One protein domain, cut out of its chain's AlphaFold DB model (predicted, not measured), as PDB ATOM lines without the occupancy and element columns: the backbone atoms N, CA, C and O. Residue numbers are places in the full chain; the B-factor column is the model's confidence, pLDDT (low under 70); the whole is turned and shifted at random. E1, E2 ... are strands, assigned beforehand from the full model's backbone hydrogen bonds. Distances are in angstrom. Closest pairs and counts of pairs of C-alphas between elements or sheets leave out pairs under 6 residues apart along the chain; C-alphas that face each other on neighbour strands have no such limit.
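Overview. This is residues 33 to 146 and 328 to 337 of the 338 residues of an uncharacterized protein of candidate division Zixibacteria bacterium (UniProt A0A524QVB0). One long sheet of nine strands curls round into a nearly closed barrel: E3 comes round to E5, which pairs with E1, and the short strand E4 continues from the far end of E3. E2, E3 and E6 form one wall and E8, E9 and E1 another, with E7 joining E6 to E8. The printed part has 124 residues, with no named helix and nine named strands, E1 to E9 along the chain, in the sheet order E4, E3, E2, E6, E7, E8, E9, E1, E5, antiparallel throughout; the class is all strand. It is compact, with a radius of gyration of the C-alphas of 13.8 A, and spans 40 by 32 by 29 A.

Arrangement. E1, residues 33 to 40, has two antiparallel neighbours: E9, residues 329 to 336, with N 36 and O 333 2.8 A apart, and the edge strand E5, residues 95 to 97, with N 35 and O 96 2.8 A apart. E2, residues 49 to 58, bends by 55 degrees at residue 55. It forms a hairpin with E3, residues 64 to 76, at 152 degrees, N 53 and O 71 being 2.9 A apart. E3 bends by 64 degrees at residue 67; its pairing is staggered, with residues 64 to 73 beside E2 and 74 to 76 beside the other edge strand, E4, residues 81 to 83, where N 83 and O 74 are 2.9 A apart. The closest C-alphas of E3 and E5 are those of Phe 70 and Phe 96, 5.9 A apart. E6, residues 107 to 114, is antiparallel to E2, with N 54 and O 109 2.8 A apart, and forms a hairpin with E7, residues 127 to 132, with N 110 and O 129 2.9 A apart. E7 and E8, residues 139 to 143, form a hairpin with no N and O within hydrogen-bond range; C-alphas 129 and 143 face each other at 4.3 A. Between E8 and E9, N 141 and O 330 are 2.8 A apart. E2, E3, E4 and E6, E7, E8 are meanders, each strand the antiparallel neighbour of the one before. The whole is a folded sheet, bent back into two leaves: E4 and E3 face the strands from E6 to E5, with E2 as hinge.

Along the chain. E1 starts at C-alpha 33, (-61.589, -3.111, 43.549), and is 22.8 A long. E2 measures 26.1 A, E3 30.1 A, E6 22.1 A and E9 23.2 A. E9 ends at C-alpha 336, (-63.506, -6.497, 48.117).

Size, cuts and confidence. Residues 147 to 327 are not printed, and C-alphas 146 and 328 are 12.9 A apart across the cut. Long links join E4 to E5 and E6 to E7. The mean pLDDT of the printed part is 88.6; residues 46, 142 and 144 to 146 are under 70.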
ATOM      1  N   ASN A  33     -61.986  -4.413  44.081       95.62
ATOM      2  CA  ASN A  33     -61.589  -3.111  43.549       95.62
ATOM      3  C   ASN A  33     -60.662  -2.323  44.476       95.62
ATOM      4  O   ASN A  33     -60.296  -1.199  44.141       95.62
ATOM      5  N   ARG A  34     -60.290  -2.879  45.636       96.31
ATOM      6  CA  ARG A  34     -59.377  -2.241  46.589       96.31
ATOM      7  C   ARG A  34     -57.991  -2.871  46.489       96.31
ATOM      8  O   ARG A  34     -57.846  -4.082  46.634       96.31
ATOM      9  N   ILE A  35     -56.978  -2.043  46.264       96.88
ATOM     10  CA  ILE A  35     -55.566  -2.420  46.162       96.88
ATOM     11  C   ILE A  35     -54.859  -1.902  47.411       96.88
ATOM     12  O   ILE A  35     -54.826  -0.697  47.648       96.88
ATOM     13  N   VAL A  36     -54.294  -2.798  48.213       97.00
ATOM     14  CA  VAL A  36     -53.566  -2.448  49.438       97.00
ATOM     15  C   VAL A  36     -52.075  -2.646  49.212       97.00
ATOM     16  O   VAL A  36     -51.646  -3.756  48.890       97.00
ATOM     17  N   LEU A  37     -51.293  -1.586  49.401       97.06
ATOM     18  CA  LEU A  37     -49.839  -1.609  49.270       97.06
ATOM     19  C   LEU A  37     -49.163  -1.739  50.643       97.06
ATOM     20  O   LEU A  37     -49.497  -1.046  51.602       97.06
ATOM     21  N   GLU A  38     -48.175  -2.618  50.743       95.81
ATOM     22  CA  GLU A  38     -47.348  -2.830  51.935       95.81
ATOM     23  C   GLU A  38     -45.866  -2.716  51.533       95.81
ATOM     24  O   GLU A  38     -45.183  -3.733  51.362       95.81
ATOM     25  N   PRO A  39     -45.378  -1.483  51.293       92.00
ATOM     26  CA  PRO A  39     -43.994  -1.233  50.922       92.00
ATOM     27  C   PRO A  39     -43.032  -1.545  52.073       92.00
ATOM     28  O   PRO A  39     -43.280  -1.229  53.235       92.00
ATOM     29  N   THR A  40     -41.885  -2.113  51.732       86.81
ATOM     30  CA  THR A  40     -40.721  -2.279  52.600       86.81
ATOM     31  C   THR A  40     -39.549  -1.605  51.911       86.81
ATOM     32  O   THR A  40     -39.287  -1.910  50.757       86.81
ATOM     33  N   GLN A  41     -38.866  -0.680  52.595       80.75
ATOM     34  CA  GLN A  41     -37.699   0.053  52.063       80.75
ATOM     35  C   GLN A  41     -37.946   0.798  50.750       80.75
ATOM     36  O   GLN A  41     -37.040   0.991  49.946       80.75
ATOM     37  N   PHE A  42     -39.179   1.235  50.542       83.00
ATOM     38  CA  PHE A  42     -39.535   2.102  49.433       83.00
ATOM     39  C   PHE A  42     -38.861   3.475  49.633       83.00
ATOM     40  O   PHE A  42     -38.829   3.954  50.768       83.00
ATOM     41  N   PRO A  43     -38.240   4.078  48.605       81.44
ATOM     42  CA  PRO A  43     -37.477   5.307  48.798       81.44
ATOM     43  C   PRO A  43     -38.364   6.555  48.740       81.44
ATOM     44  O   PRO A  43     -39.362   6.597  48.015       81.44
ATOM     45  N   THR A  44     -37.977   7.608  49.459       82.69
ATOM     46  CA  THR A  44     -38.567   8.942  49.264       82.69
ATOM     47  C   THR A  44     -38.103   9.527  47.926       82.69
ATOM     48  O   THR A  44     -36.909   9.534  47.617       82.69
ATOM     49  N   LEU A  45     -39.037  10.042  47.121       76.06
ATOM     50  CA  LEU A  45     -38.716  10.710  45.856       76.06
ATOM     51  C   LEU A  45     -38.120  12.096  46.074       76.06
ATOM     52  O   LEU A  45     -38.458  12.809  47.018       76.06
ATOM     53  N   LYS A  46     -37.283  12.520  45.127       65.19
ATOM     54  CA  LYS A  46     -36.904  13.926  44.998       65.19
ATOM     55  C   LYS A  46     -38.032  14.755  44.392       65.19
ATOM     56  O   LYS A  46     -38.919  14.243  43.713       65.19
ATOM     57  N   SER A  47     -37.936  16.068  44.603       70.56
ATOM     58  CA  SER A  47     -38.784  17.060  43.937       70.56
ATOM     59  C   SER A  47     -38.773  16.858  42.419       70.56
ATOM     60  O   SER A  47     -37.710  16.671  41.836       70.56
ATOM     61  N   GLY A  48     -39.940  16.940  41.783       74.50
ATOM     62  CA  GLY A  48     -40.090  16.785  40.332       74.50
ATOM     63  C   GLY A  48     -40.680  15.447  39.882       74.50
ATOM     64  O   GLY A  48     -41.056  15.330  38.719       74.50
ATOM     65  N   LEU A  49     -40.787  14.461  40.778       83.06
ATOM     66  CA  LEU A  49     -41.304  13.125  40.476       83.06
ATOM     67  C   LEU A  49     -42.388  12.703  41.460       83.06
ATOM     68  O   LEU A  49     -42.374  13.126  42.614       83.06
ATOM     69  N   ILE A  50     -43.282  11.823  41.021       92.81
ATOM     70  CA  ILE A  50     -44.267  11.152  41.870       92.81
ATOM     71  C   ILE A  50     -44.393   9.676  41.486       92.81
ATOM     72  O   ILE A  50     -44.149   9.309  40.336       92.81
ATOM     73  N   TYR A  51     -44.770   8.820  42.437       93.88
ATOM     74  CA  TYR A  51     -45.153   7.450  42.112       93.88
ATOM     75  C   TYR A  51     -46.567   7.443  41.546       93.88
ATOM     76  O   TYR A  51     -47.453   8.085  42.113       93.88
ATOM     77  N   ALA A  52     -46.789   6.678  40.482       96.12
ATOM     78  CA  ALA A  52     -48.126   6.362  39.997       96.12
ATOM     79  C   ALA A  52     -48.314   4.848  39.941       96.12
ATOM     80  O   ALA A  52     -47.440   4.104  39.490       96.12
ATOM     81  N   GLY A  53     -49.449   4.395  40.454       97.06
ATOM     82  CA  GLY A  53     -49.833   2.998  40.458       97.06
ATOM     83  C   GLY A  53     -50.809   2.669  39.339       97.06
ATOM     84  O   GLY A  53     -51.787   3.389  39.148       97.06
ATOM     85  N   TRP A  54     -50.577   1.552  38.650       97.88
ATOM     86  CA  TRP A  54     -51.356   1.126  37.490       97.88
ATOM     87  C   TRP A  54     -51.768  -0.338  37.582       97.88
ATOM     88  O   TRP A  54     -50.978  -1.187  37.994       97.88
ATOM     89  N   VAL A  55     -52.979  -0.642  37.127       97.44
ATOM     90  CA  VAL A  55     -53.383  -1.994  36.712       97.44
ATOM     91  C   VAL A  55     -53.416  -2.044  35.191       97.44
ATOM     92  O   VAL A  55     -53.807  -1.067  34.553       97.44
ATOM     93  N   ILE A  56     -52.931  -3.135  34.606       96.56
ATOM     94  CA  ILE A  56     -52.636  -3.228  33.173       96.56
ATOM     95  C   ILE A  56     -53.167  -4.542  32.625       96.56
ATOM     96  O   ILE A  56     -52.930  -5.615  33.180       96.56
ATOM     97  N   LYS A  57     -53.847  -4.448  31.491       96.94
ATOM     98  CA  LYS A  57     -54.274  -5.571  30.674       96.94
ATOM     99  C   LYS A  57     -53.330  -5.716  29.499       96.94
ATOM    100  O   LYS A  57     -52.974  -4.729  28.850       96.94
ATOM    101  N   THR A  58     -52.953  -6.943  29.214       92.88
ATOM    102  CA  THR A  58     -51.961  -7.289  28.209       92.88
ATOM    103  C   THR A  58     -52.525  -8.226  27.153       92.88
ATOM    104  O   THR A  58     -53.522  -8.915  27.367       92.88
ATOM    105  N   ASP A  59     -51.911  -8.233  25.974       91.06
ATOM    106  CA  ASP A  59     -52.116  -9.312  25.010       91.06
ATOM    107  C   ASP A  59     -51.170 -10.496  25.284       91.06
ATOM    108  O   ASP A  59     -50.368 -10.498  26.218       91.06
ATOM    109  N   ALA A  60     -51.249 -11.524  24.437       86.12
ATOM    110  CA  ALA A  60     -50.394 -12.707  24.535       86.12
ATOM    111  C   ALA A  60     -48.890 -12.407  24.362       86.12
ATOM    112  O   ALA A  60     -48.064 -13.220  24.777       86.12
ATOM    113  N   ASP A  61     -48.543 -11.260  23.774       80.62
ATOM    114  CA  ASP A  61     -47.172 -10.797  23.555       80.62
ATOM    115  C   ASP A  61     -46.733  -9.785  24.637       80.62
ATOM    116  O   ASP A  61     -45.661  -9.191  24.533       80.62
ATOM    117  N   SER A  62     -47.528  -9.617  25.704       79.62
ATOM    118  CA  SER A  62     -47.291  -8.677  26.812       79.62
ATOM    119  C   SER A  62     -47.336  -7.192  26.421       79.62
ATOM    120  O   SER A  62     -46.829  -6.342  27.159       79.62
ATOM    121  N   ASN A  63     -47.961  -6.841  25.295       80.44
ATOM    122  CA  ASN A  63     -48.217  -5.441  24.960       80.44
ATOM    123  C   ASN A  63     -49.350  -4.899  25.834       80.44
ATOM    124  O   ASN A  63     -50.355  -5.576  26.037       80.44
ATOM    125  N   TRP A  64     -49.214  -3.663  26.319       90.19
ATOM    126  CA  TRP A  64     -50.226  -3.020  27.161       90.19
ATOM    127  C   TRP A  64     -51.412  -2.597  26.289       90.19
ATOM    128  O   TRP A  64     -51.285  -1.710  25.445       90.19
ATOM    129  N   LEU A  65     -52.555  -3.254  26.479       92.50
ATOM    130  CA  LEU A  65     -53.789  -2.989  25.738       92.50
ATOM    131  C   LEU A  65     -54.633  -1.913  26.419       92.50
ATOM    132  O   LEU A  65     -55.119  -0.991  25.768       92.50
ATOM    133  N   GLU A  66     -54.812  -2.058  27.730       96.25
ATOM    134  CA  GLU A  66     -55.630  -1.192  28.577       96.25
ATOM    135  C   GLU A  66     -54.902  -1.004  29.909       96.25
ATOM    136  O   GLU A  66     -54.205  -1.904  30.378       96.25
ATOM    137  N   TYR A  67     -55.048   0.163  30.526       96.81
ATOM    138  CA  TYR A  67     -54.487   0.441  31.842       96.81
ATOM    139  C   TYR A  67     -55.354   1.453  32.582       96.81
ATOM    140  O   TYR A  67     -56.007   2.299  31.967       96.81
ATOM    141  N   GLN A  68     -55.332   1.372  33.907       97.69
ATOM    142  CA  GLN A  68     -56.023   2.295  34.796       97.69
ATOM    143  C   GLN A  68     -55.099   2.707  35.939       97.69
ATOM    144  O   GLN A  68     -54.510   1.856  36.606       97.69
ATOM    145  N   GLU A  69     -54.993   4.017  36.164       97.88
ATOM    146  CA  GLU A  69     -54.321   4.569  37.340       97.88
ATOM    147  C   GLU A  69     -55.170   4.279  38.583       97.88
ATOM    148  O   GLU A  69     -56.362   4.593  38.610       97.88
ATOM    149  N   PHE A  70     -54.570   3.691  39.617       97.50
ATOM    150  CA  PHE A  70     -55.229   3.506  40.913       97.50
ATOM    151  C   PHE A  70     -54.851   4.582  41.936       97.50
ATOM    152  O   PHE A  70     -55.531   4.732  42.951       97.50
ATOM    153  N   GLY A  71     -53.784   5.340  41.683       97.31
ATOM    154  CA  GLY A  71     -53.452   6.531  42.455       97.31
ATOM    155  C   GLY A  71     -52.027   7.023  42.240       97.31
ATOM    156  O   GLY A  71     -51.132   6.255  41.882       97.31
ATOM    157  N   LYS A  72     -51.823   8.310  42.532       96.88
ATOM    158  CA  LYS A  72     -50.503   8.930  42.665       96.88
ATOM    159  C   LYS A  72     -50.184   9.184  44.130       96.88
ATOM    160  O   LYS A  72     -51.074   9.553  44.898       96.88
ATOM    161  N   PHE A  73     -48.930   9.001  44.522       97.25
ATOM    162  CA  PHE A  73     -48.517   9.157  45.913       97.25
ATOM    163  C   PHE A  73     -47.037   9.507  46.050       97.25
ATOM    164  O   PHE A  73     -46.199   9.134  45.226       97.25
ATOM    165  N   PHE A  74     -46.706  10.192  47.138       95.25
ATOM    166  CA  PHE A  74     -45.344  10.241  47.656       95.25
ATOM    167  C   PHE A  74     -45.174   9.185  48.748       95.25
ATOM    168  O   PHE A  74     -46.151   8.685  49.308       95.25
ATOM    169  N   TRP A  75     -43.928   8.852  49.063       94.31
ATOM    170  CA  TRP A  75     -43.597   7.976  50.177       94.31
ATOM    171  C   TRP A  75     -42.669   8.696  51.141       94.31
ATOM    172  O   TRP A  75     -41.687   9.299  50.710       94.31
ATOM    173  N   ASP A  76     -42.995   8.619  52.425       91.38
ATOM    174  CA  ASP A  76     -42.156   9.084  53.517       91.38
ATOM    175  C   ASP A  76     -41.409   7.894  54.120       91.38
ATOM    176  O   ASP A  76     -41.976   7.099  54.870       91.38
ATOM    177  N   GLU A  77     -40.127   7.758  53.789       86.75
ATOM    178  CA  GLU A  77     -39.281   6.684  54.321       86.75
ATOM    179  C   GLU A  77     -38.968   6.817  55.820       86.75
ATOM    180  O   GLU A  77     -38.504   5.847  56.423       86.75
ATOM    181  N   HIS A  78     -39.195   7.989  56.427       85.94
ATOM    182  CA  HIS A  78     -38.977   8.206  57.857       85.94
ATOM    183  C   HIS A  78     -40.164   7.701  58.678       85.94
ATOM    184  O   HIS A  78     -39.981   6.940  59.631       85.94
ATOM    185  N   ASP A  79     -41.371   8.102  58.275       92.25
ATOM    186  CA  ASP A  79     -42.617   7.762  58.969       92.25
ATOM    187  C   ASP A  79     -43.305   6.504  58.404       92.25
ATOM    188  O   ASP A  79     -44.289   6.032  58.972       92.25
ATOM    189  N   PHE A  80     -42.783   5.934  57.311       93.69
ATOM    190  CA  PHE A  80     -43.317   4.765  56.601       93.69
ATOM    191  C   PHE A  80     -44.784   4.926  56.175       93.69
ATOM    192  O   PHE A  80     -45.618   4.049  56.423       93.69
ATOM    193  N   ARG A  81     -45.105   6.047  55.519       96.44
ATOM    194  CA  ARG A  81     -46.475   6.383  55.097       96.44
ATOM    195  C   ARG A  81     -46.555   6.950  53.685       96.44
ATOM    196  O   ARG A  81     -45.595   7.516  53.161       96.44
ATOM    197  N   PHE A  82     -47.735   6.807  53.093       97.69
ATOM    198  CA  PHE A  82     -48.078   7.396  51.804       97.69
ATOM    199  C   PHE A  82     -48.544   8.833  52.012       97.69
ATOM    200  O   PHE A  82     -49.393   9.084  52.862       97.69
ATOM    201  N   LEU A  83     -48.013   9.769  51.229       97.56
ATOM    202  CA  LEU A  83     -48.370  11.181  51.321       97.56
ATOM    203  C   LEU A  83     -49.135  11.651  50.083       97.56
ATOM    204  O   LEU A  83     -48.879  11.199  48.960       97.56
ATOM    205  N   SER A  84     -50.057  12.586  50.305       96.75
ATOM    206  CA  SER A  84     -50.914  13.166  49.270       96.75
ATOM    207  C   SER A  84     -50.105  13.923  48.210       96.75
ATOM    208  O   SER A  84     -49.219  14.714  48.554       96.75
ATOM    209  N   PRO A  85     -50.439  13.777  46.911       94.31
ATOM    210  CA  PRO A  85     -49.860  14.595  45.853       94.31
ATOM    211  C   PRO A  85     -50.108  16.094  46.032       94.31
ATOM    212  O   PRO A  85     -49.396  16.889  45.436       94.31
ATOM    213  N   THR A  86     -51.127  16.510  46.785       95.06
ATOM    214  CA  THR A  86     -51.481  17.931  46.955       95.06
ATOM    215  C   THR A  86     -51.073  18.508  48.308       95.06
ATOM    216  O   THR A  86     -51.006  19.728  48.442       95.06
ATOM    217  N   ASP A  87     -50.785  17.652  49.291       95.19
ATOM    218  CA  ASP A  87     -50.372  18.035  50.642       95.19
ATOM    219  C   ASP A  87     -49.388  16.999  51.211       95.19
ATOM    220  O   ASP A  87     -49.772  15.929  51.673       95.19
ATOM    221  N   LEU A  88     -48.094  17.334  51.227       92.50
ATOM    222  CA  LEU A  88     -47.038  16.447  51.736       92.50
ATOM    223  C   LEU A  88     -47.129  16.173  53.251       92.50
ATOM    224  O   LEU A  88     -46.286  15.462  53.790       92.50
ATOM    225  N   THR A  89     -48.098  16.749  53.964       94.75
ATOM    226  CA  THR A  89     -48.348  16.460  55.384       94.75
ATOM    227  C   THR A  89     -49.519  15.500  55.607       94.75
ATOM    228  O   THR A  89     -49.669  14.963  56.708       94.75
ATOM    229  N   GLU A  90     -50.330  15.267  54.573       97.81
ATOM    230  CA  GLU A  90     -51.516  14.417  54.609       97.81
ATOM    231  C   GLU A  90     -51.146  12.956  54.324       97.81
ATOM    232  O   GLU A  90     -50.647  12.634  53.247       97.81
ATOM    233  N   ASP A  91     -51.431  12.074  55.286       97.81
ATOM    234  CA  ASP A  91     -51.377  10.623  55.094       97.81
ATOM    235  C   ASP A  91     -52.639  10.160  54.357       97.81
ATOM    236  O   ASP A  91     -53.754  10.318  54.862       97.81
ATOM    237  N   ILE A  92     -52.460   9.588  53.167       98.06
ATOM    238  CA  ILE A  92     -53.565   9.100  52.324       98.06
ATOM    239  C   ILE A  92     -53.882   7.617  52.557       98.06
ATOM    240  O   ILE A  92     -54.775   7.057  51.919       98.06
ATOM    241  N   GLY A  93     -53.172   6.974  53.484       97.69
ATOM    242  CA  GLY A  93     -53.270   5.549  53.740       97.69
ATOM    243  C   GLY A  93     -52.685   4.708  52.607       97.69
ATOM    244  O   GLY A  93     -52.143   5.195  51.620       97.69
ATOM    245  N   ASN A  94     -52.786   3.393  52.760       97.56
ATOM    246  CA  ASN A  94     -52.168   2.435  51.846       97.56
ATOM    247  C   ASN A  94     -53.169   1.690  50.955       97.56
ATOM    248  O   ASN A  94     -52.805   0.696  50.330       97.56
ATOM    249  N   THR A  95     -54.434   2.117  50.948       97.62
ATOM    250  CA  THR A  95     -55.485   1.491  50.147       97.62
ATOM    251  C   THR A  95     -55.934   2.419  49.034       97.62
ATOM    252  O   THR A  95     -56.411   3.522  49.283       97.62
ATOM    253  N   PHE A  96     -55.869   1.908  47.817       97.69
ATOM    254  CA  PHE A  96     -56.295   2.561  46.593       97.69
ATOM    255  C   PHE A  96     -57.519   1.843  46.034       97.69
ATOM    256  O   PHE A  96     -57.730   0.662  46.315       97.69
ATOM    257  N   THR A  97     -58.352   2.546  45.271       97.00
ATOM    258  CA  THR A  97     -59.571   1.967  44.688       97.00
ATOM    259  C   THR A  97     -59.586   2.202  43.188       97.00
ATOM    260  O   THR A  97     -59.315   3.315  42.747       97.00
ATOM    261  N   ILE A  98     -59.926   1.168  42.423       97.31
ATOM    262  CA  ILE A  98     -60.143   1.255  40.974       97.31
ATOM    263  C   ILE A  98     -61.627   1.124  40.628       97.31
ATOM    264  O   ILE A  98     -62.455   0.715  41.447       97.31
ATOM    265  N   GLU A  99     -61.963   1.458  39.389       96.50
ATOM    266  CA  GLU A  99     -63.264   1.127  38.812       96.50
ATOM    267  C   GLU A  99     -63.238  -0.308  38.267       96.50
ATOM    268  O   GLU A  99     -62.279  -0.715  37.620       96.50
ATOM    269  N   GLY A 100     -64.301  -1.079  38.505       94.81
ATOM    270  CA  GLY A 100     -64.371  -2.473  38.052       94.81
ATOM    271  C   GLY A 100     -63.621  -3.451  38.957       94.81
ATOM    272  O   GLY A 100     -63.421  -3.180  40.142       94.81
ATOM    273  N   ASN A 101     -63.284  -4.626  38.426       95.12
ATOM    274  CA  ASN A 101     -62.603  -5.683  39.166       95.12
ATOM    275  C   ASN A 101     -61.115  -5.708  38.789       95.12
ATOM    276  O   ASN A 101     -60.764  -5.701  37.614       95.12
ATOM    277  N   VAL A 102     -60.220  -5.780  39.775       95.50
ATOM    278  CA  VAL A 102     -58.768  -5.855  39.541       95.50
ATOM    279  C   VAL A 102     -58.378  -7.084  38.726       95.50
ATOM    280  O   VAL A 102     -57.403  -7.043  37.987       95.50
ATOM    281  N   TYR A 103     -59.173  -8.151  38.804       94.62
ATOM    282  CA  TYR A 103     -58.965  -9.379  38.039       94.62
ATOM    283  C   TYR A 103     -59.394  -9.284  36.569       94.62
ATOM    284  O   TYR A 103     -59.223 -10.250  35.831       94.62
ATOM    285  N   ASP A 104     -59.906  -8.131  36.128       95.44
ATOM    286  CA  ASP A 104     -60.090  -7.827  34.703       95.44
ATOM    287  C   ASP A 104     -58.764  -7.419  34.016       95.44
ATOM    288  O   ASP A 104     -58.718  -7.254  32.791       95.44
ATOM    289  N   TYR A 105     -57.694  -7.269  34.806       96.69
ATOM    290  CA  TYR A 105     -56.337  -6.908  34.399       96.69
ATOM    291  C   TYR A 105     -55.354  -8.058  34.671       96.69
ATOM    292  O   TYR A 105     -55.584  -8.908  35.533       96.69
ATOM    293  N   ASP A 106     -54.220  -8.057  33.970       94.25
ATOM    294  CA  ASP A 106     -53.210  -9.122  34.052       94.25
ATOM    295  C   ASP A 106     -52.039  -8.758  34.978       94.25
ATOM    296  O   ASP A 106     -51.389  -9.630  35.564       94.25
ATOM    297  N   MET A 107     -51.737  -7.463  35.106       94.12
ATOM    298  CA  MET A 107     -50.545  -6.965  35.791       94.12
ATOM    299  C   MET A 107     -50.836  -5.744  36.663       94.12
ATOM    300  O   MET A 107     -51.775  -4.987  36.424       94.12
ATOM    301  N   ILE A 108     -49.967  -5.525  37.647       95.38
ATOM    302  CA  ILE A 108     -49.888  -4.303  38.444       95.38
ATOM    303  C   ILE A 108     -48.479  -3.715  38.329       95.38
ATOM    304  O   ILE A 108     -47.490  -4.450  38.398       95.38
ATOM    305  N   ALA A 109     -48.387  -2.400  38.157       93.44
ATOM    306  CA  ALA A 109     -47.128  -1.681  38.027       93.44
ATOM    307  C   ALA A 109     -47.092  -0.430  38.905       93.44
ATOM    308  O   ALA A 109     -48.121   0.197  39.151       93.44
ATOM    309  N   ILE A 110     -45.886  -0.035  39.304       93.69
ATOM    310  CA  ILE A 110     -45.585   1.317  39.774       93.69
ATOM    311  C   ILE A 110     -44.633   1.963  38.771       93.69
ATOM    312  O   ILE A 110     -43.595   1.378  38.435       93.69
ATOM    313  N   THR A 111     -44.968   3.169  38.326       90.12
ATOM    314  CA  THR A 111     -44.116   4.006  37.479       90.12
ATOM    315  C   THR A 111     -43.643   5.250  38.224       90.12
ATOM    316  O   THR A 111     -44.151   5.595  39.298       90.12
ATOM    317  N   LEU A 112     -42.648   5.919  37.646       85.75
ATOM    318  CA  LEU A 112     -42.286   7.284  38.006       85.75
ATOM    319  C   LEU A 112     -42.867   8.253  36.980       85.75
ATOM    320  O   LEU A 112     -42.561   8.145  35.787       85.75
ATOM    321  N   GLU A 113     -43.631   9.228  37.464       86.44
ATOM    322  CA  GLU A 113     -44.265  10.261  36.645       86.44
ATOM    323  C   GLU A 113     -43.703  11.655  36.949       86.44
ATOM    324  O   GLU A 113     -43.375  11.945  38.109       86.44
ATOM    325  N   PRO A 114     -43.621  12.552  35.948       83.69
ATOM    326  CA  PRO A 114     -43.330  13.961  36.179       83.69
ATOM    327  C   PRO A 114     -44.336  14.603  37.148       83.69
ATOM    328  O   PRO A 114     -45.540  14.378  37.069       83.69
ATOM    329  N   TYR A 115     -43.862  15.456  38.054       86.88
ATOM    330  CA  TYR A 115     -44.703  16.179  39.012       86.88
ATOM    331  C   TYR A 115     -44.178  17.615  39.222       86.88
ATOM    332  O   TYR A 115     -42.966  17.820  39.265       86.88
ATOM    333  N   PRO A 116     -45.037  18.648  39.362       86.69
ATOM    334  CA  PRO A 116     -46.502  18.597  39.445       86.69
ATOM    335  C   PRO A 116     -47.208  18.526  38.089       86.69
ATOM    336  O   PRO A 116     -48.420  18.343  38.041       86.69
ATOM    337  N   ASN A 117     -46.467  18.701  36.996       83.12
ATOM    338  CA  ASN A 117     -47.033  18.787  35.658       83.12
ATOM    339  C   ASN A 117     -46.740  17.501  34.895       83.12
ATOM    340  O   ASN A 117     -45.676  17.374  34.292       83.12
ATOM    341  N   ASP A 118     -47.709  16.595  34.912       83.38
ATOM    342  CA  ASP A 118     -47.727  15.415  34.061       83.38
ATOM    343  C   ASP A 118     -48.654  15.670  32.861       83.38
ATOM    344  O   ASP A 118     -49.878  15.727  33.034       83.38
ATOM    345  N   PRO A 119     -48.114  15.943  31.661       78.19
ATOM    346  CA  PRO A 119     -48.934  16.248  30.498       78.19
ATOM    347  C   PRO A 119     -49.538  15.000  29.841       78.19
ATOM    348  O   PRO A 119     -50.425  15.161  28.997       78.19
ATOM    349  N   ASP A 120     -49.056  13.797  30.166       84.25
ATOM    350  CA  ASP A 120     -49.487  12.555  29.529       84.25
ATOM    351  C   ASP A 120     -50.254  11.687  30.539       84.25
ATOM    352  O   ASP A 120     -49.679  11.232  31.516       84.25
ATOM    353  N   PRO A 121     -51.556  11.414  30.343       87.94
ATOM    354  CA  PRO A 121     -52.310  10.544  31.249       87.94
ATOM    355  C   PRO A 121     -51.921   9.059  31.136       87.94
ATOM    356  O   PRO A 121     -52.588   8.201  31.716       87.94
ATOM    357  N   LYS A 122     -50.924   8.726  30.315       91.00
ATOM    358  CA  LYS A 122     -50.434   7.364  30.135       91.00
ATOM    359  C   LYS A 122     -49.339   7.052  31.154       91.00
ATOM    360  O   LYS A 122     -48.564   7.943  31.478       91.00
ATOM    361  N   PRO A 123     -49.210   5.783  31.565       88.25
ATOM    362  CA  PRO A 123     -48.060   5.337  32.324       88.25
ATOM    363  C   PRO A 123     -46.768   5.731  31.612       88.25
ATOM    364  O   PRO A 123     -46.573   5.418  30.429       88.25
ATOM    365  N   SER A 124     -45.876   6.378  32.345       82.38
ATOM    366  CA  SER A 124     -44.504   6.591  31.923       82.38
ATOM    367  C   SER A 124     -43.837   5.250  31.610       82.38
ATOM    368  O   SER A 124     -44.100   4.236  32.268       82.38
ATOM    369  N   PRO A 125     -42.908   5.219  30.641       73.81
ATOM    370  CA  PRO A 125     -42.144   4.013  30.358       73.81
ATOM    371  C   PRO A 125     -41.236   3.575  31.523       73.81
ATOM    372  O   PRO A 125     -40.687   2.472  31.494       73.81
ATOM    373  N   THR A 126     -41.057   4.415  32.545       73.69
ATOM    374  CA  THR A 126     -40.231   4.112  33.715       73.69
ATOM    375  C   THR A 126     -41.014   3.323  34.744       73.69
ATOM    376  O   THR A 126     -41.529   3.860  35.724       73.69
ATOM    377  N   ILE A 127     -41.071   2.016  34.518       81.62
ATOM    378  CA  ILE A 127     -41.649   1.040  35.437       81.62
ATOM    379  C   ILE A 127     -40.585   0.649  36.463       81.62
ATOM    380  O   ILE A 127     -39.581   0.017  36.126       81.62
ATOM    381  N   ILE A 128     -40.808   1.004  37.725       80.25
ATOM    382  CA  ILE A 128     -39.874   0.699  38.818       80.25
ATOM    383  C   ILE A 128     -40.214  -0.604  39.531       80.25
ATOM    384  O   ILE A 128     -39.315  -1.251  40.062       80.25
ATOM    385  N   ALA A 129     -41.482  -1.012  39.508       85.56
ATOM    386  CA  ALA A 129     -41.955  -2.259  40.089       85.56
ATOM    387  C   ALA A 129     -43.093  -2.817  39.227       85.56
ATOM    388  O   ALA A 129     -43.950  -2.062  38.772       85.56
ATOM    389  N   LEU A 130     -43.088  -4.126  38.985       86.94
ATOM    390  CA  LEU A 130     -44.061  -4.800  38.128       86.94
ATOM    391  C   LEU A 130     -44.317  -6.202  38.670       86.94
ATOM    392  O   LEU A 130     -43.379  -6.891  39.076       86.94
ATOM    393  N   SER A 131     -45.570  -6.640  38.662       89.81
ATOM    394  CA  SER A 131     -45.913  -8.026  38.960       89.81
ATOM    395  C   SER A 131     -47.187  -8.457  38.244       89.81
ATOM    396  O   SER A 131     -48.038  -7.631  37.918       89.81
ATOM    397  N   GLY A 132     -47.334  -9.762  38.030       89.56
ATOM    398  CA  GLY A 132     -48.610 -10.349  37.632       89.56
ATOM    399  C   GLY A 132     -49.630 -10.278  38.770       89.56
ATOM    400  O   GLY A 132     -49.272 -10.355  39.955       89.56
ATOM    401  N   ILE A 133     -50.901 -10.141  38.409       92.19
ATOM    402  CA  ILE A 133     -52.021 -10.218  39.348       92.19
ATOM    403  C   ILE A 133     -52.351 -11.699  39.579       92.19
ATOM    404  O   ILE A 133     -52.634 -12.439  38.643       92.19
ATOM    405  N   ASP A 134     -52.297 -12.137  40.840       87.81
ATOM    406  CA  ASP A 134     -52.696 -13.487  41.252       87.81
ATOM    407  C   ASP A 134     -54.067 -13.411  41.951       87.81
ATOM    408  O   ASP A 134     -54.175 -12.778  43.006       87.81
ATOM    409  N   PRO A 135     -55.123 -14.031  41.395       74.00
ATOM    410  CA  PRO A 135     -56.459 -13.985  41.976       74.00
ATOM    411  C   PRO A 135     -56.605 -14.725  43.302       74.00
ATOM    412  O   PRO A 135     -57.528 -14.441  44.065       74.00
ATOM    413  N   GLU A 136     -55.693 -15.635  43.627       75.56
ATOM    414  CA  GLU A 136     -55.764 -16.415  44.859       75.56
ATOM    415  C   GLU A 136     -54.848 -15.869  45.964       75.56
ATOM    416  O   GLU A 136     -54.853 -16.398  47.083       75.56
ATOM    417  N   ARG A 137     -54.015 -14.851  45.681       71.31
ATOM    418  CA  ARG A 137     -52.907 -14.458  46.572       71.31
ATOM    419  C   ARG A 137     -52.610 -12.962  46.581       71.31
ATOM    420  O   ARG A 137     -52.972 -12.201  45.696       71.31
ATOM    421  N   SER A 138     -51.862 -12.544  47.604       82.75
ATOM    422  CA  SER A 138     -51.088 -11.307  47.532       82.75
ATOM    423  C   SER A 138     -49.957 -11.472  46.523       82.75
ATOM    424  O   SER A 138     -49.238 -12.474  46.597       82.75
ATOM    425  N   THR A 139     -49.748 -10.488  45.655       88.25
ATOM    426  CA  THR A 139     -48.589 -10.461  44.757       88.25
ATOM    427  C   THR A 139     -47.455  -9.648  45.383       88.25
ATOM    428  O   THR A 139     -47.697  -8.752  46.193       88.25
ATOM    429  N   LEU A 140     -46.206  -9.993  45.077       85.56
ATOM    430  CA  LEU A 140     -45.032  -9.248  45.531       85.56
ATOM    431  C   LEU A 140     -44.464  -8.507  44.327       85.56
ATOM    432  O   LEU A 140     -43.906  -9.131  43.429       85.56
ATOM    433  N   MET A 141     -44.606  -7.185  44.310       83.31
ATOM    434  CA  MET A 141     -43.879  -6.358  43.359       83.31
ATOM    435  C   MET A 141     -42.452  -6.207  43.867       83.31
ATOM    436  O   MET A 141     -42.199  -5.599  44.909       83.31
ATOM    437  N   ILE A 142     -41.521  -6.787  43.126       66.44
ATOM    438  CA  ILE A 142     -40.097  -6.593  43.358       66.44
ATOM    439  C   ILE A 142     -39.684  -5.467  42.423       66.44
ATOM    440  O   ILE A 142     -40.027  -5.483  41.237       66.44
ATOM    441  N   PHE A 143     -38.970  -4.475  42.948       70.56
ATOM    442  CA  PHE A 143     -38.328  -3.503  42.075       70.56
ATOM    443  C   PHE A 143     -37.439  -4.250  41.097       70.56
ATOM    444  O   PHE A 143     -36.805  -5.218  41.513       70.56
ATOM    445  N   ASN A 144     -37.400  -3.856  39.823       56.59
ATOM    446  CA  ASN A 144     -36.603  -4.567  38.819       56.59
ATOM    447  C   ASN A 144     -35.115  -4.586  39.238       56.59
ATOM    448  O   ASN A 144     -34.347  -3.682  38.930       56.59
ATOM    449  N   ARG A 145     -34.723  -5.619  39.999       45.12
ATOM    450  CA  ARG A 145     -33.427  -5.751  40.694       45.12
ATOM    451  C   ARG A 145     -32.396  -6.527  39.906       45.12
ATOM    452  O   ARG A 145     -31.328  -6.857  40.409       45.12
ATOM    453  N   SER A 146     -32.764  -6.983  38.734       41.66
ATOM    454  CA  SER A 146     -32.043  -8.068  38.122       41.66
ATOM    455  C   SER A 146     -32.192  -7.873  36.647       41.66
ATOM    456  O   SER A 146     -33.146  -8.347  36.042       41.66
ATOM    457  N   PRO A 328     -36.273  -2.224  48.253       72.12
ATOM    458  CA  PRO A 328     -37.638  -1.835  47.993       72.12
ATOM    459  C   PRO A 328     -38.451  -3.042  47.476       72.12
ATOM    460  O   PRO A 328     -38.225  -3.562  46.381       72.12
ATOM    461  N   GLU A 329     -39.395  -3.502  48.280       84.75
ATOM    462  CA  GLU A 329     -40.397  -4.504  47.918       84.75
ATOM    463  C   GLU A 329     -41.770  -3.921  48.223       84.75
ATOM    464  O   GLU A 329     -41.926  -3.171  49.185       84.75
ATOM    465  N   ILE A 330     -42.784  -4.263  47.432       90.31
ATOM    466  CA  ILE A 330     -44.165  -3.894  47.744       90.31
ATOM    467  C   ILE A 330     -45.006  -5.150  47.705       90.31
ATOM    468  O   ILE A 330     -45.258  -5.725  46.643       90.31
ATOM    469  N   LYS A 331     -45.483  -5.572  48.869       93.81
ATOM    470  CA  LYS A 331     -46.524  -6.589  48.915       93.81
ATOM    471  C   LYS A 331     -47.860  -5.935  48.584       93.81
ATOM    472  O   LYS A 331     -48.204  -4.895  49.135       93.81
ATOM    473  N   VAL A 332     -48.608  -6.554  47.683       95.06
ATOM    474  CA  VAL A 332     -49.894  -6.059  47.194       95.06
ATOM    475  C   VAL A 332     -50.976  -7.045  47.587       95.06
ATOM    476  O   VAL A 332     -50.844  -8.246  47.340       95.06
ATOM    477  N   LYS A 333     -52.058  -6.550  48.181       95.50
ATOM    478  CA  LYS A 333     -53.268  -7.334  48.446       95.50
ATOM    479  C   LYS A 333     -54.443  -6.744  47.683       95.50
ATOM    480  O   LYS A 333     -54.525  -5.531  47.505       95.50
ATOM    481  N   PHE A 334     -55.362  -7.615  47.292       94.75
ATOM    482  CA  PHE A 334     -56.600  -7.246  46.623       94.75
ATOM    483  C   PHE A 334     -57.771  -7.542  47.558       94.75
ATOM    484  O   PHE A 334     -57.899  -8.655  48.072       94.75
ATOM    485  N   GLU A 335     -58.606  -6.543  47.812       94.12
ATOM    486  CA  GLU A 335     -59.728  -6.621  48.745       94.12
ATOM    487  C   GLU A 335     -61.049  -6.276  48.046       94.12
ATOM    488  O   GLU A 335     -61.091  -5.508  47.082       94.12
ATOM    489  N   LYS A 336     -62.149  -6.841  48.558       92.94
ATOM    490  CA  LYS A 336     -63.506  -6.497  48.117       92.94
ATOM    491  C   LYS A 336     -63.876  -5.083  48.573       92.94
ATOM    492  O   LYS A 336     -63.440  -4.642  49.643       92.94
ATOM    493  N   SER A 337     -64.719  -4.400  47.798       85.81
ATOM    494  CA  SER A 337     -65.404  -3.191  48.267       85.81
ATOM    495  C   SER A 337     -66.200  -3.496  49.540       85.81
ATOM    496  O   SER A 337     -66.843  -4.547  49.616       85.81
TER     497      SER A 337